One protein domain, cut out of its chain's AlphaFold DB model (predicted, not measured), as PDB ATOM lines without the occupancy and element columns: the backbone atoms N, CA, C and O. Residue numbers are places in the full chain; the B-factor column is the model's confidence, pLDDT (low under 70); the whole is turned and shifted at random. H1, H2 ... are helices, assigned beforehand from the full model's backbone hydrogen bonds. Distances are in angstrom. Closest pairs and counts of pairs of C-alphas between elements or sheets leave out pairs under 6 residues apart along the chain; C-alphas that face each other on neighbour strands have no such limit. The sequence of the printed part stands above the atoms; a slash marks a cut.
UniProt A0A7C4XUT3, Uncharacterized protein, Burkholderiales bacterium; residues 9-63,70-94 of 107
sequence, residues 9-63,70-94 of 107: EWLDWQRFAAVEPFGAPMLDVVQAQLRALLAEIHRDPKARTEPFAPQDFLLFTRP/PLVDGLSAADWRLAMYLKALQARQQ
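AT A GLANCE: This is residues 9 to 63 and 70 to 94 of the 107 residues of an uncharacterized protein of Burkholderiales bacterium (UniProt A0A7C4XUT3). A loop folds back from helix H2 and brings short H3 onto it; H1 sticks out before H2 as a free arm, and H4 lies off by itself, past a cut. The printed part has 80 residues with four named helices, H1 to H4 in order, and no named strand: all helix. It is extended, radius of gyration of the C-alphas 18.7 A, spanning 57 by 41 by 27 A.

IN THESE COORDINATES: H1, residues 9 to 19, starts at C-alpha 9 (94.663, 38.740, -18.201) and measures 15.6 A. H2 is residues 25 to 41, 24.8 A; H3 is residues 54 to 57, 5.6 A. H4, residues 77 to 93, measures 25.0 A and ends at C-alpha 93 (68.775, 91.117, -12.290).

HOW THE PARTS SIT: H1 touches no helix. H2, with residues 29 to 36 alone, touches H3; the closest C-alphas, of Gln 33 and Pro 54, are 4.9 A apart. H4 touches no helix. Every O i to N i+4 pair is within hydrogen-bond range in H1 and H2, and 12 of 13 in H4; H3 is too short for one.

THE WHOLE: The C-alphas farthest apart, of Glu 9 and Gln 93, are 58.7 A apart. Residues 64 to 69 are not printed, a gap of 18.2 A between C-alphas 63 and 70. The link H2 to H3 is long. Residues 20 to 23, 61 to 63, 70 to 81 and 94 have pLDDT under 70.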
ATOM      1  N   GLU A   9      94.182  37.356 -18.281       93.19
ATOM      2  CA  GLU A   9      94.663  38.740 -18.201       93.19
ATOM      3  C   GLU A   9      93.735  39.693 -18.959       93.19
ATOM      4  O   GLU A   9      93.407  40.766 -18.459       93.19
ATOM      5  N   TRP A  10      93.245  39.290 -20.134       90.75
ATOM      6  CA  TRP A  10      92.237  40.055 -20.870       90.75
ATOM      7  C   TRP A  10      90.961  40.284 -20.051       90.75
ATOM      8  O   TRP A  10      90.440  41.400 -20.003       90.75
ATOM      9  N   LEU A  11      90.458  39.239 -19.388       93.94
ATOM     10  CA  LEU A  11      89.254  39.328 -18.564       93.94
ATOM     11  C   LEU A  11      89.448  40.284 -17.380       93.94
ATOM     12  O   LEU A  11      88.540  41.047 -17.047       93.94
ATOM     13  N   ASP A  12      90.627  40.272 -16.764       91.06
ATOM     14  CA  ASP A  12      90.943  41.162 -15.651       91.06
ATOM     15  C   ASP A  12      91.041  42.627 -16.100       91.06
ATOM     16  O   ASP A  12      90.510  43.504 -15.415       91.06
ATOM     17  N   TRP A  13      91.570  42.903 -17.295       88.12
ATOM     18  CA  TRP A  13      91.515  44.243 -17.891       88.12
ATOM     19  C   TRP A  13      90.084  44.718 -18.170       88.12
ATOM     20  O   TRP A  13      89.769  45.883 -17.924       88.12
ATOM     21  N   GLN A  14      89.192  43.835 -18.631       87.38
ATOM     22  CA  GLN A  14      87.779  44.191 -18.817       87.38
ATOM     23  C   GLN A  14      87.083  44.514 -17.491       87.38
ATOM     24  O   GLN A  14      86.315  45.473 -17.413       87.38
ATOM     25  N   ARG A  15      87.359  43.736 -16.437       88.44
ATOM     26  CA  ARG A  15      86.833  43.991 -15.087       88.44
ATOM     27  C   ARG A  15      87.346  45.313 -14.536       88.44
ATOM     28  O   ARG A  15      86.554  46.082 -14.001       88.44
ATOM     29  N   PHE A  16      88.639  45.586 -14.700       83.44
ATOM     30  CA  PHE A  16      89.239  46.853 -14.301       83.44
ATOM     31  C   PHE A  16      88.561  48.035 -15.006       83.44
ATOM     32  O   PHE A  16      88.074  48.934 -14.331       83.44
ATOM     33  N   ALA A  17      88.405  47.980 -16.333       81.00
ATOM     34  CA  ALA A  17      87.749  49.039 -17.105       81.00
ATOM     35  C   ALA A  17      86.275  49.278 -16.713       81.00
ATOM     36  O   ALA A  17      85.764  50.383 -16.884       81.00
ATOM     37  N   ALA A  18      85.585  48.256 -16.195       79.44
ATOM     38  CA  ALA A  18      84.217  48.386 -15.696       79.44
ATOM     39  C   ALA A  18      84.136  49.075 -14.320       79.44
ATOM     40  O   ALA A  18      83.123  49.703 -14.016       79.44
ATOM     41  N   VAL A  19      85.174  48.943 -13.488       78.56
ATOM     42  CA  VAL A  19      85.237  49.535 -12.139       78.56
ATOM     43  C   VAL A  19      85.835  50.939 -12.179       78.56
ATOM     44  O   VAL A  19      85.321  51.850 -11.534       78.56
ATOM     45  N   GLU A  20      86.899  51.120 -12.954       69.75
ATOM     46  CA  GLU A  20      87.594  52.384 -13.146       69.75
ATOM     47  C   GLU A  20      87.638  52.695 -14.648       69.75
ATOM     48  O   GLU A  20      88.575  52.299 -15.350       69.75
ATOM     49  N   PRO A  21      86.606  53.369 -15.189       63.75
ATOM     50  CA  PRO A  21      86.665  53.824 -16.566       63.75
ATOM     51  C   PRO A  21      87.855  54.776 -16.720       63.75
ATOM     52  O   PRO A  21      88.064  55.662 -15.889       63.75
ATOM     53  N   PHE A  22      88.657  54.569 -17.767       62.84
ATOM     54  CA  PHE A  22      89.820  55.401 -18.070       62.84
ATOM     55  C   PHE A  22      89.392  56.868 -18.227       62.84
ATOM     56  O   PHE A  22      88.880  57.263 -19.272       62.84
ATOM     57  N   GLY A  23      89.614  57.667 -17.183       64.31
ATOM     58  CA  GLY A  23      89.203  59.065 -17.127       64.31
ATOM     59  C   GLY A  23      87.769  59.260 -16.630       64.31
ATOM     60  O   GLY A  23      86.886  58.425 -16.806       64.31
ATOM     61  N   ALA A  24      87.523  60.401 -15.987       74.00
ATOM     62  CA  ALA A  24      86.171  60.796 -15.622       74.00
ATOM     63  C   ALA A  24      85.454  61.296 -16.888       74.00
ATOM     64  O   ALA A  24      85.875  62.322 -17.422       74.00
ATOM     65  N   PRO A  25      84.347  60.676 -17.344       74.81
ATOM     66  CA  PRO A  25      83.621  61.138 -18.534       74.81
ATOM     67  C   PRO A  25      83.213  62.616 -18.445       74.81
ATOM     68  O   PRO A  25      83.182  63.338 -19.436       74.81
ATOM     69  N   MET A  26      82.955  63.093 -17.224       77.25
ATOM     70  CA  MET A  26      82.694  64.505 -16.954       77.25
ATOM     71  C   MET A  26      83.895  65.403 -17.293       77.25
ATOM     72  O   MET A  26      83.714  66.495 -17.822       77.25
ATOM     73  N   LEU A  27      85.121  64.958 -17.006       84.94
ATOM     74  CA  LEU A  27      86.332  65.717 -17.311       84.94
ATOM     75  C   LEU A  27      86.513  65.877 -18.822       84.94
ATOM     76  O   LEU A  27      86.865  66.967 -19.266       84.94
ATOM     77  N   ASP A  28      86.201  64.846 -19.607       85.62
ATOM     78  CA  ASP A  28      86.242  64.929 -21.069       85.62
ATOM     79  C   ASP A  28      85.245  65.957 -21.604       85.62
ATOM     80  O   ASP A  28      85.599  66.763 -22.466       85.62
ATOM     81  N   VAL A  29      84.032  66.004 -21.045       86.62
ATOM     82  CA  VAL A  29      83.022  67.018 -21.394       86.62
ATOM     83  C   VAL A  29      83.507  68.425 -21.041       86.62
ATOM     84  O   VAL A  29      83.432  69.327 -21.876       86.62
ATOM     85  N   VAL A  30      84.058  68.626 -19.839       89.12
ATOM     86  CA  VAL A  30      84.603  69.931 -19.419       89.12
ATOM     87  C   VAL A  30      85.753  70.366 -20.332       89.12
ATOM     88  O   VAL A  30      85.803  71.515 -20.771       89.12
ATOM     89  N   GLN A  31      86.663  69.448 -20.660       92.69
ATOM     90  CA  GLN A  31      87.784  69.705 -21.562       92.69
ATOM     91  C   GLN A  31      87.309  70.035 -22.978       92.69
ATOM     92  O   GLN A  31      87.806  70.979 -23.590       92.69
ATOM     93  N   ALA A  32      86.326  69.300 -23.494       93.06
ATOM     94  CA  ALA A  32      85.721  69.573 -24.790       93.06
ATOM     95  C   ALA A  32      85.065  70.958 -24.833       93.06
ATOM     96  O   ALA A  32      85.217  71.686 -25.813       93.06
ATOM     97  N   GLN A  33      84.405  71.369 -23.750       93.94
ATOM     98  CA  GLN A  33      83.795  72.691 -23.652       93.94
ATOM     99  C   GLN A  33      84.838  73.814 -23.634       93.94
ATOM    100  O   GLN A  33      84.680  74.808 -24.342       93.94
ATOM    101  N   LEU A  34      85.935  73.639 -22.892       95.94
ATOM    102  CA  LEU A  34      87.051  74.587 -22.908       95.94
ATOM    103  C   LEU A  34      87.684  74.693 -24.303       95.94
ATOM    104  O   LEU A  34      87.946  75.794 -24.781       95.94
ATOM    105  N   ARG A  35      87.897  73.559 -24.979       96.19
ATOM    106  CA  ARG A  35      88.449  73.523 -26.341       96.19
ATOM    107  C   ARG A  35      87.532  74.207 -27.347       96.19
ATOM    108  O   ARG A  35      88.027  74.986 -28.151       96.19
ATOM    109  N   ALA A  36      86.221  73.985 -27.257       96.31
ATOM    110  CA  ALA A  36      85.247  74.662 -28.106       96.31
ATOM    111  C   ALA A  36      85.292  76.185 -27.920       96.31
ATOM    112  O   ALA A  36      85.331  76.913 -28.906       96.31
ATOM    113  N   LEU A  37      85.383  76.672 -26.676       96.56
ATOM    114  CA  LEU A  37      85.532  78.105 -26.398       96.56
ATOM    115  C   LEU A  37      86.827  78.677 -26.986       96.56
ATOM    116  O   LEU A  37      86.802  79.722 -27.632       96.56
ATOM    117  N   LEU A  38      87.955  77.993 -26.787       97.69
ATOM    118  CA  LEU A  38      89.243  78.429 -27.328       97.69
ATOM    119  C   LEU A  38      89.247  78.428 -28.859       97.69
ATOM    120  O   LEU A  38      89.769  79.361 -29.464       97.69
ATOM    121  N   ALA A  39      88.656  77.415 -29.488       96.25
ATOM    122  CA  ALA A  39      88.537  77.340 -30.937       96.25
ATOM    123  C   ALA A  39      87.627  78.446 -31.486       96.25
ATOM    124  O   ALA A  39      87.963  79.056 -32.497       96.25
ATOM    125  N   GLU A  40      86.529  78.760 -30.794       95.69
ATOM    126  CA  GLU A  40      85.615  79.837 -31.179       95.69
ATOM    127  C   GLU A  40      86.289  81.214 -31.118       95.69
ATOM    128  O   GLU A  40      86.119  82.011 -32.037       95.69
ATOM    129  N   ILE A  41      87.121  81.477 -30.101       96.44
ATOM    130  CA  ILE A  41      87.901  82.728 -29.993       96.44
ATOM    131  C   ILE A  41      88.813  82.935 -31.211       96.44
ATOM    132  O   ILE A  41      89.013  84.067 -31.649       96.44
ATOM    133  N   HIS A  42      89.361  81.852 -31.763       95.75
ATOM    134  CA  HIS A  42      90.277  81.893 -32.904       95.75
ATOM    135  C   HIS A  42      89.590  81.558 -34.237       95.75
ATOM    136  O   HIS A  42      90.271  81.384 -35.251       95.75
ATOM    137  N   ARG A  43      88.256  81.442 -34.263       95.69
ATOM    138  CA  ARG A  43      87.517  81.060 -35.467       95.69
ATOM    139  C   ARG A  43      87.531  82.201 -36.478       95.69
ATOM    140  O   ARG A  43      87.086  83.304 -36.180       95.69
ATOM    141  N   ASP A  44      87.964  81.906 -37.704       96.00
ATOM    142  CA  ASP A  44      87.734  82.775 -38.862       96.00
ATOM    143  C   ASP A  44      86.352  82.467 -39.474       96.00
ATOM    144  O   ASP A  44      86.175  81.393 -40.062       96.00
ATOM    145  N   PRO A  45      85.372  83.393 -39.399       93.31
ATOM    146  CA  PRO A  45      84.028  83.169 -39.925       93.31
ATOM    147  C   PRO A  45      83.974  82.984 -41.446       93.31
ATOM    148  O   PRO A  45      82.991  82.440 -41.954       93.31
ATOM    149  N   LYS A  46      85.000  83.440 -42.182       94.50
ATOM    150  CA  LYS A  46      85.085  83.267 -43.640       94.50
ATOM    151  C   LYS A  46      85.516  81.857 -44.018       94.50
ATOM    152  O   LYS A  46      85.034  81.327 -45.013       94.50
ATOM    153  N   ALA A  47      86.416  81.267 -43.233       93.00
ATOM    154  CA  ALA A  47      86.897  79.906 -43.440       93.00
ATOM    155  C   ALA A  47      85.929  78.860 -42.868       93.00
ATOM    156  O   ALA A  47      85.756  77.795 -43.456       93.00
ATOM    157  N   ARG A  48      85.276  79.162 -41.737       92.75
ATOM    158  CA  ARG A  48      84.257  78.305 -41.122       92.75
ATOM    159  C   ARG A  48      83.098  79.141 -40.586       92.75
ATOM    160  O   ARG A  48      83.216  79.833 -39.573       92.75
ATOM    161  N   THR A  49      81.952  79.024 -41.250       92.88
ATOM    162  CA  THR A  49      80.732  79.754 -40.881       92.88
ATOM    163  C   THR A  49      80.117  79.224 -39.587       92.88
ATOM    164  O   THR A  49      79.680  80.017 -38.754       92.88
ATOM    165  N   GLU A  50      80.124  77.905 -39.395       93.19
ATOM    166  CA  GLU A  50      79.526  77.267 -38.222       93.19
ATOM    167  C   GLU A  50      80.422  77.381 -36.977       93.19
ATOM    168  O   GLU A  50      81.628  77.118 -37.069       93.19
ATOM    169  N   PRO A  51      79.859  77.731 -35.805       92.06
ATOM    170  CA  PRO A  51      80.594  77.739 -34.545       92.06
ATOM    171  C   PRO A  51      81.186  76.372 -34.197       92.06
ATOM    172  O   PRO A  51      80.718  75.326 -34.659       92.06
ATOM    173  N   PHE A  52      82.203  76.380 -33.344       92.06
ATOM    174  CA  PHE A  52      82.690  75.150 -32.732       92.06
ATOM    175  C   PHE A  52      81.768  74.712 -31.600       92.06
ATOM    176  O   PHE A  52      81.398  75.508 -30.733       92.06
ATOM    177  N   ALA A  53      81.431  73.429 -31.576       90.62
ATOM    178  CA  ALA A  53      80.620  72.850 -30.519       90.62
ATOM    179  C   ALA A  53      81.433  71.814 -29.722       90.62
ATOM    180  O   ALA A  53      82.349  71.210 -30.276       90.62
ATOM    181  N   PRO A  54      81.138  71.572 -28.427       91.00
ATOM    182  CA  PRO A  54      81.912  70.623 -27.622       91.00
ATOM    183  C   PRO A  54      82.007  69.225 -28.250       91.00
ATOM    184  O   PRO A  54      83.051  68.586 -28.155       91.00
ATOM    185  N   GLN A  55      80.961  68.772 -28.949       89.75
ATOM    186  CA  GLN A  55      80.973  67.490 -29.659       89.75
ATOM    187  C   GLN A  55      82.059  67.380 -30.742       89.75
ATOM    188  O   GLN A  55      82.501  66.271 -31.017       89.75
ATOM    189  N   ASP A  56      82.549  68.497 -31.290       90.44
ATOM    190  CA  ASP A  56      83.643  68.506 -32.272       90.44
ATOM    191  C   ASP A  56      84.987  68.066 -31.653       90.44
ATOM    192  O   ASP A  56      85.937  67.760 -32.371       90.44
ATOM    193  N   PHE A  57      85.082  68.041 -30.317       91.19
ATOM    194  CA  PHE A  57      86.296  67.725 -29.553       91.19
ATOM    195  C   PHE A  57      86.174  66.441 -28.726       91.19
ATOM    196  O   PHE A  57      87.040  66.164 -27.889       91.19
ATOM    197  N   LEU A  58      85.110  65.666 -28.939       88.56
ATOM    198  CA  LEU A  58      84.861  64.393 -28.274       88.56
ATOM    199  C   LEU A  58      85.076  63.238 -29.262       88.56
ATOM    200  O   LEU A  58      84.418  63.159 -30.292       88.56
ATOM    201  N   LEU A  59      86.001  62.326 -28.946       74.25
ATOM    202  CA  LEU A  59      86.411  61.240 -29.855       74.25
ATOM    203  C   LEU A  59      85.499  60.006 -29.813       74.25
ATOM    204  O   LEU A  59      85.324  59.337 -30.827       74.25
ATOM    205  N   PHE A  60      84.935  59.683 -28.646       71.31
ATOM    206  CA  PHE A  60      84.220  58.415 -28.416       71.31
ATOM    207  C   PHE A  60      82.768  58.603 -27.988       71.31
ATOM    208  O   PHE A  60      82.072  57.643 -27.656       71.31
ATOM    209  N   THR A  61      82.291  59.841 -27.981       66.62
ATOM    210  CA  THR A  61      80.915  60.145 -27.619       66.62
ATOM    211  C   THR A  61      80.083  60.076 -28.888       66.62
ATOM    212  O   THR A  61      80.260  60.879 -29.800       66.62
ATOM    213  N   ARG A  62      79.187  59.086 -28.975       59.84
ATOM    214  CA  ARG A  62      78.191  59.044 -30.050       59.84
ATOM    215  C   ARG A  62      77.416  60.370 -30.002       59.84
ATOM    216  O   ARG A  62      76.928  60.702 -28.919       59.84
ATOM    217  N   PRO A  63      77.293  61.113 -31.117       58.00
ATOM    218  CA  PRO A  63      76.397  62.255 -31.170       58.00
ATOM    219  C   PRO A  63      75.026  61.790 -30.690       58.00
ATOM    220  O   PRO A  63      74.487  60.814 -31.213       58.00
ATOM    221  N   PRO A  70      59.740  64.534 -25.796       54.03
ATOM    222  CA  PRO A  70      59.622  65.616 -24.834       54.03
ATOM    223  C   PRO A  70      60.449  65.271 -23.589       54.03
ATOM    224  O   PRO A  70      60.293  64.200 -23.005       54.03
ATOM    225  N   LEU A  71      61.353  66.173 -23.191       57.69
ATOM    226  CA  LEU A  71      62.205  65.988 -22.003       57.69
ATOM    227  C   LEU A  71      61.364  65.944 -20.715       57.69
ATOM    228  O   LEU A  71      61.769  65.346 -19.721       57.69
ATOM    229  N   VAL A  72      60.198  66.594 -20.758       57.19
ATOM    230  CA  VAL A  72      59.118  66.626 -19.765       57.19
ATOM    231  C   VAL A  72      57.822  66.847 -20.554       57.19
ATOM    232  O   VAL A  72      57.872  67.537 -21.576       57.19
ATOM    233  N   ASP A  73      56.684  66.299 -20.114       57.28
ATOM    234  CA  ASP A  73      55.382  66.478 -20.779       57.28
ATOM    235  C   ASP A  73      55.161  67.935 -21.233       57.28
ATOM    236  O   ASP A  73      55.042  68.852 -20.420       57.28
ATOM    237  N   GLY A  74      55.126  68.144 -22.555       58.12
ATOM    238  CA  GLY A  74      54.806  69.432 -23.178       58.12
ATOM    239  C   GLY A  74      55.960  70.423 -23.388       58.12
ATOM    240  O   GLY A  74      55.686  71.531 -23.842       58.12
ATOM    241  N   LEU A  75      57.220  70.070 -23.104       59.25
ATOM    242  CA  LEU A  75      58.381  70.946 -23.343       59.25
ATOM    243  C   LEU A  75      59.395  70.287 -24.284       59.25
ATOM    244  O   LEU A  75      59.978  69.242 -23.974       59.25
ATOM    245  N   SER A  76      59.631  70.923 -25.432       63.00
ATOM    246  CA  SER A  76      60.675  70.517 -26.373       63.00
ATOM    247  C   SER A  76      62.070  70.919 -25.866       63.00
ATOM    248  O   SER A  76      62.225  71.777 -24.990       63.00
ATOM    249  N   ALA A  77      63.125  70.345 -26.449       58.12
ATOM    250  CA  ALA A  77      64.507  70.716 -26.125       58.12
ATOM    251  C   ALA A  77      64.824  72.206 -26.399       58.12
ATOM    252  O   ALA A  77      65.677  72.796 -25.728       58.12
ATOM    253  N   ALA A  78      64.126  72.831 -27.356       59.53
ATOM    254  CA  ALA A  78      64.246  74.260 -27.645       59.53
ATOM    255  C   ALA A  78      63.656  75.124 -26.515       59.53
ATOM    256  O   ALA A  78      64.265  76.121 -26.115       59.53
ATOM    257  N   ASP A  79      62.536  74.690 -25.933       69.62
ATOM    258  CA  ASP A  79      61.859  75.399 -24.842       69.62
ATOM    259  C   ASP A  79      62.689  75.383 -23.553       69.62
ATOM    260  O   ASP A  79      62.739  76.369 -22.813       69.62
ATOM    261  N   TRP A  80      63.426  74.295 -23.313       65.88
ATOM    262  CA  TRP A  80      64.291  74.175 -22.139       65.88
ATOM    263  C   TRP A  80      65.479  75.146 -22.170       65.88
ATOM    264  O   TRP A  80      65.800  75.771 -21.155       65.88
ATOM    265  N   ARG A  81      66.117  75.330 -23.335       69.50
ATOM    266  CA  ARG A  81      67.209  76.308 -23.500       69.50
ATOM    267  C   ARG A  81      66.737  77.730 -23.213       69.50
ATOM    268  O   ARG A  81      67.428  78.464 -22.505       69.50
ATOM    269  N   LEU A  82      65.560  78.102 -23.720       72.25
ATOM    270  CA  LEU A  82      64.959  79.407 -23.455       72.25
ATOM    271  C   LEU A  82      64.625  79.574 -21.966       72.25
ATOM    272  O   LEU A  82      64.966  80.598 -21.375       72.25
ATOM    273  N   ALA A  83      64.044  78.555 -21.328       73.31
ATOM    274  CA  ALA A  83      63.733  78.579 -19.900       73.31
ATOM    275  C   ALA A  83      64.989  78.744 -19.021       73.31
ATOM    276  O   ALA A  83      64.995  79.550 -18.087       73.31
ATOM    277  N   MET A  84      66.076  78.032 -19.336       76.25
ATOM    278  CA  MET A  84      67.362  78.184 -18.643       76.25
ATOM    279  C   MET A  84      67.963  79.577 -18.837       76.25
ATOM    280  O   MET A  84      68.428  80.187 -17.871       76.25
ATOM    281  N   TYR A  85      67.915  80.106 -20.061       75.38
ATOM    282  CA  TYR A  85      68.390  81.453 -20.373       75.38
ATOM    283  C   TYR A  85      67.630  82.530 -19.583       75.38
ATOM    284  O   TYR A  85      68.252  83.386 -18.953       75.38
ATOM    285  N   LEU A  86      66.297  82.449 -19.540       79.06
ATOM    286  CA  LEU A  86      65.453  83.387 -18.792       79.06
ATOM    287  C   LEU A  86      65.715  83.323 -17.283       79.06
ATOM    288  O   LEU A  86      65.832  84.363 -16.632       79.06
ATOM    289  N   LYS A  87      65.890  82.116 -16.731       77.81
ATOM    290  CA  LYS A  87      66.213  81.922 -15.312       77.81
ATOM    291  C   LYS A  87      67.576  82.524 -14.946       77.81
ATOM    292  O   LYS A  87      67.705  83.171 -13.908       77.81
ATOM    293  N   ALA A  88      68.582  82.358 -15.805       77.19
ATOM    294  CA  ALA A  88      69.901  82.960 -15.611       77.19
ATOM    295  C   ALA A  88      69.863  84.498 -15.691       77.19
ATOM    296  O   ALA A  88      70.545  85.178 -14.923       77.19
ATOM    297  N   LEU A  89      69.043  85.056 -16.587       77.19
ATOM    298  CA  LEU A  89      68.809  86.499 -16.701       77.19
ATOM    299  C   LEU A  89      68.157  87.081 -15.443       77.19
ATOM    300  O   LEU A  89      68.626  88.095 -14.928       77.19
ATOM    301  N   GLN A  90      67.131  86.416 -14.910       79.69
ATOM    302  CA  GLN A  90      66.486  86.825 -13.660       79.69
ATOM    303  C   GLN A  90      67.455  86.791 -12.475       79.69
ATOM    304  O   GLN A  90      67.499  87.746 -11.706       79.69
ATOM    305  N   ALA A  91      68.288  85.753 -12.361       73.50
ATOM    306  CA  ALA A  91      69.289  85.660 -11.297       73.50
ATOM    307  C   ALA A  91      70.310  86.817 -11.335       73.50
ATOM    308  O   ALA A  91      70.739  87.308 -10.290       73.50
ATOM    309  N   ARG A  92      70.663  87.299 -12.536       71.00
ATOM    310  CA  ARG A  92      71.530  88.476 -12.713       71.00
ATOM    311  C   ARG A  92      70.835  89.778 -12.329       71.00
ATOM    312  O   ARG A  92      71.453  90.617 -11.692       71.00
ATOM    313  N   GLN A  93      69.559  89.936 -12.675       73.19
ATOM    314  CA  GLN A  93      68.775  91.117 -12.290       73.19
ATOM    315  C   GLN A  93      68.493  91.174 -10.780       73.19
ATOM    316  O   GLN A  93      68.312  92.254 -10.229       73.19
ATOM    317  N   GLN A  94      68.467  90.019 -10.113       66.38
ATOM    318  CA  GLN A  94      68.230  89.888  -8.673       66.38
ATOM    319  C   GLN A  94      69.502  89.956  -7.820       66.38
ATOM    320  O   GLN A  94      69.405  89.855  -6.600       66.38
TER     321      GLN A  94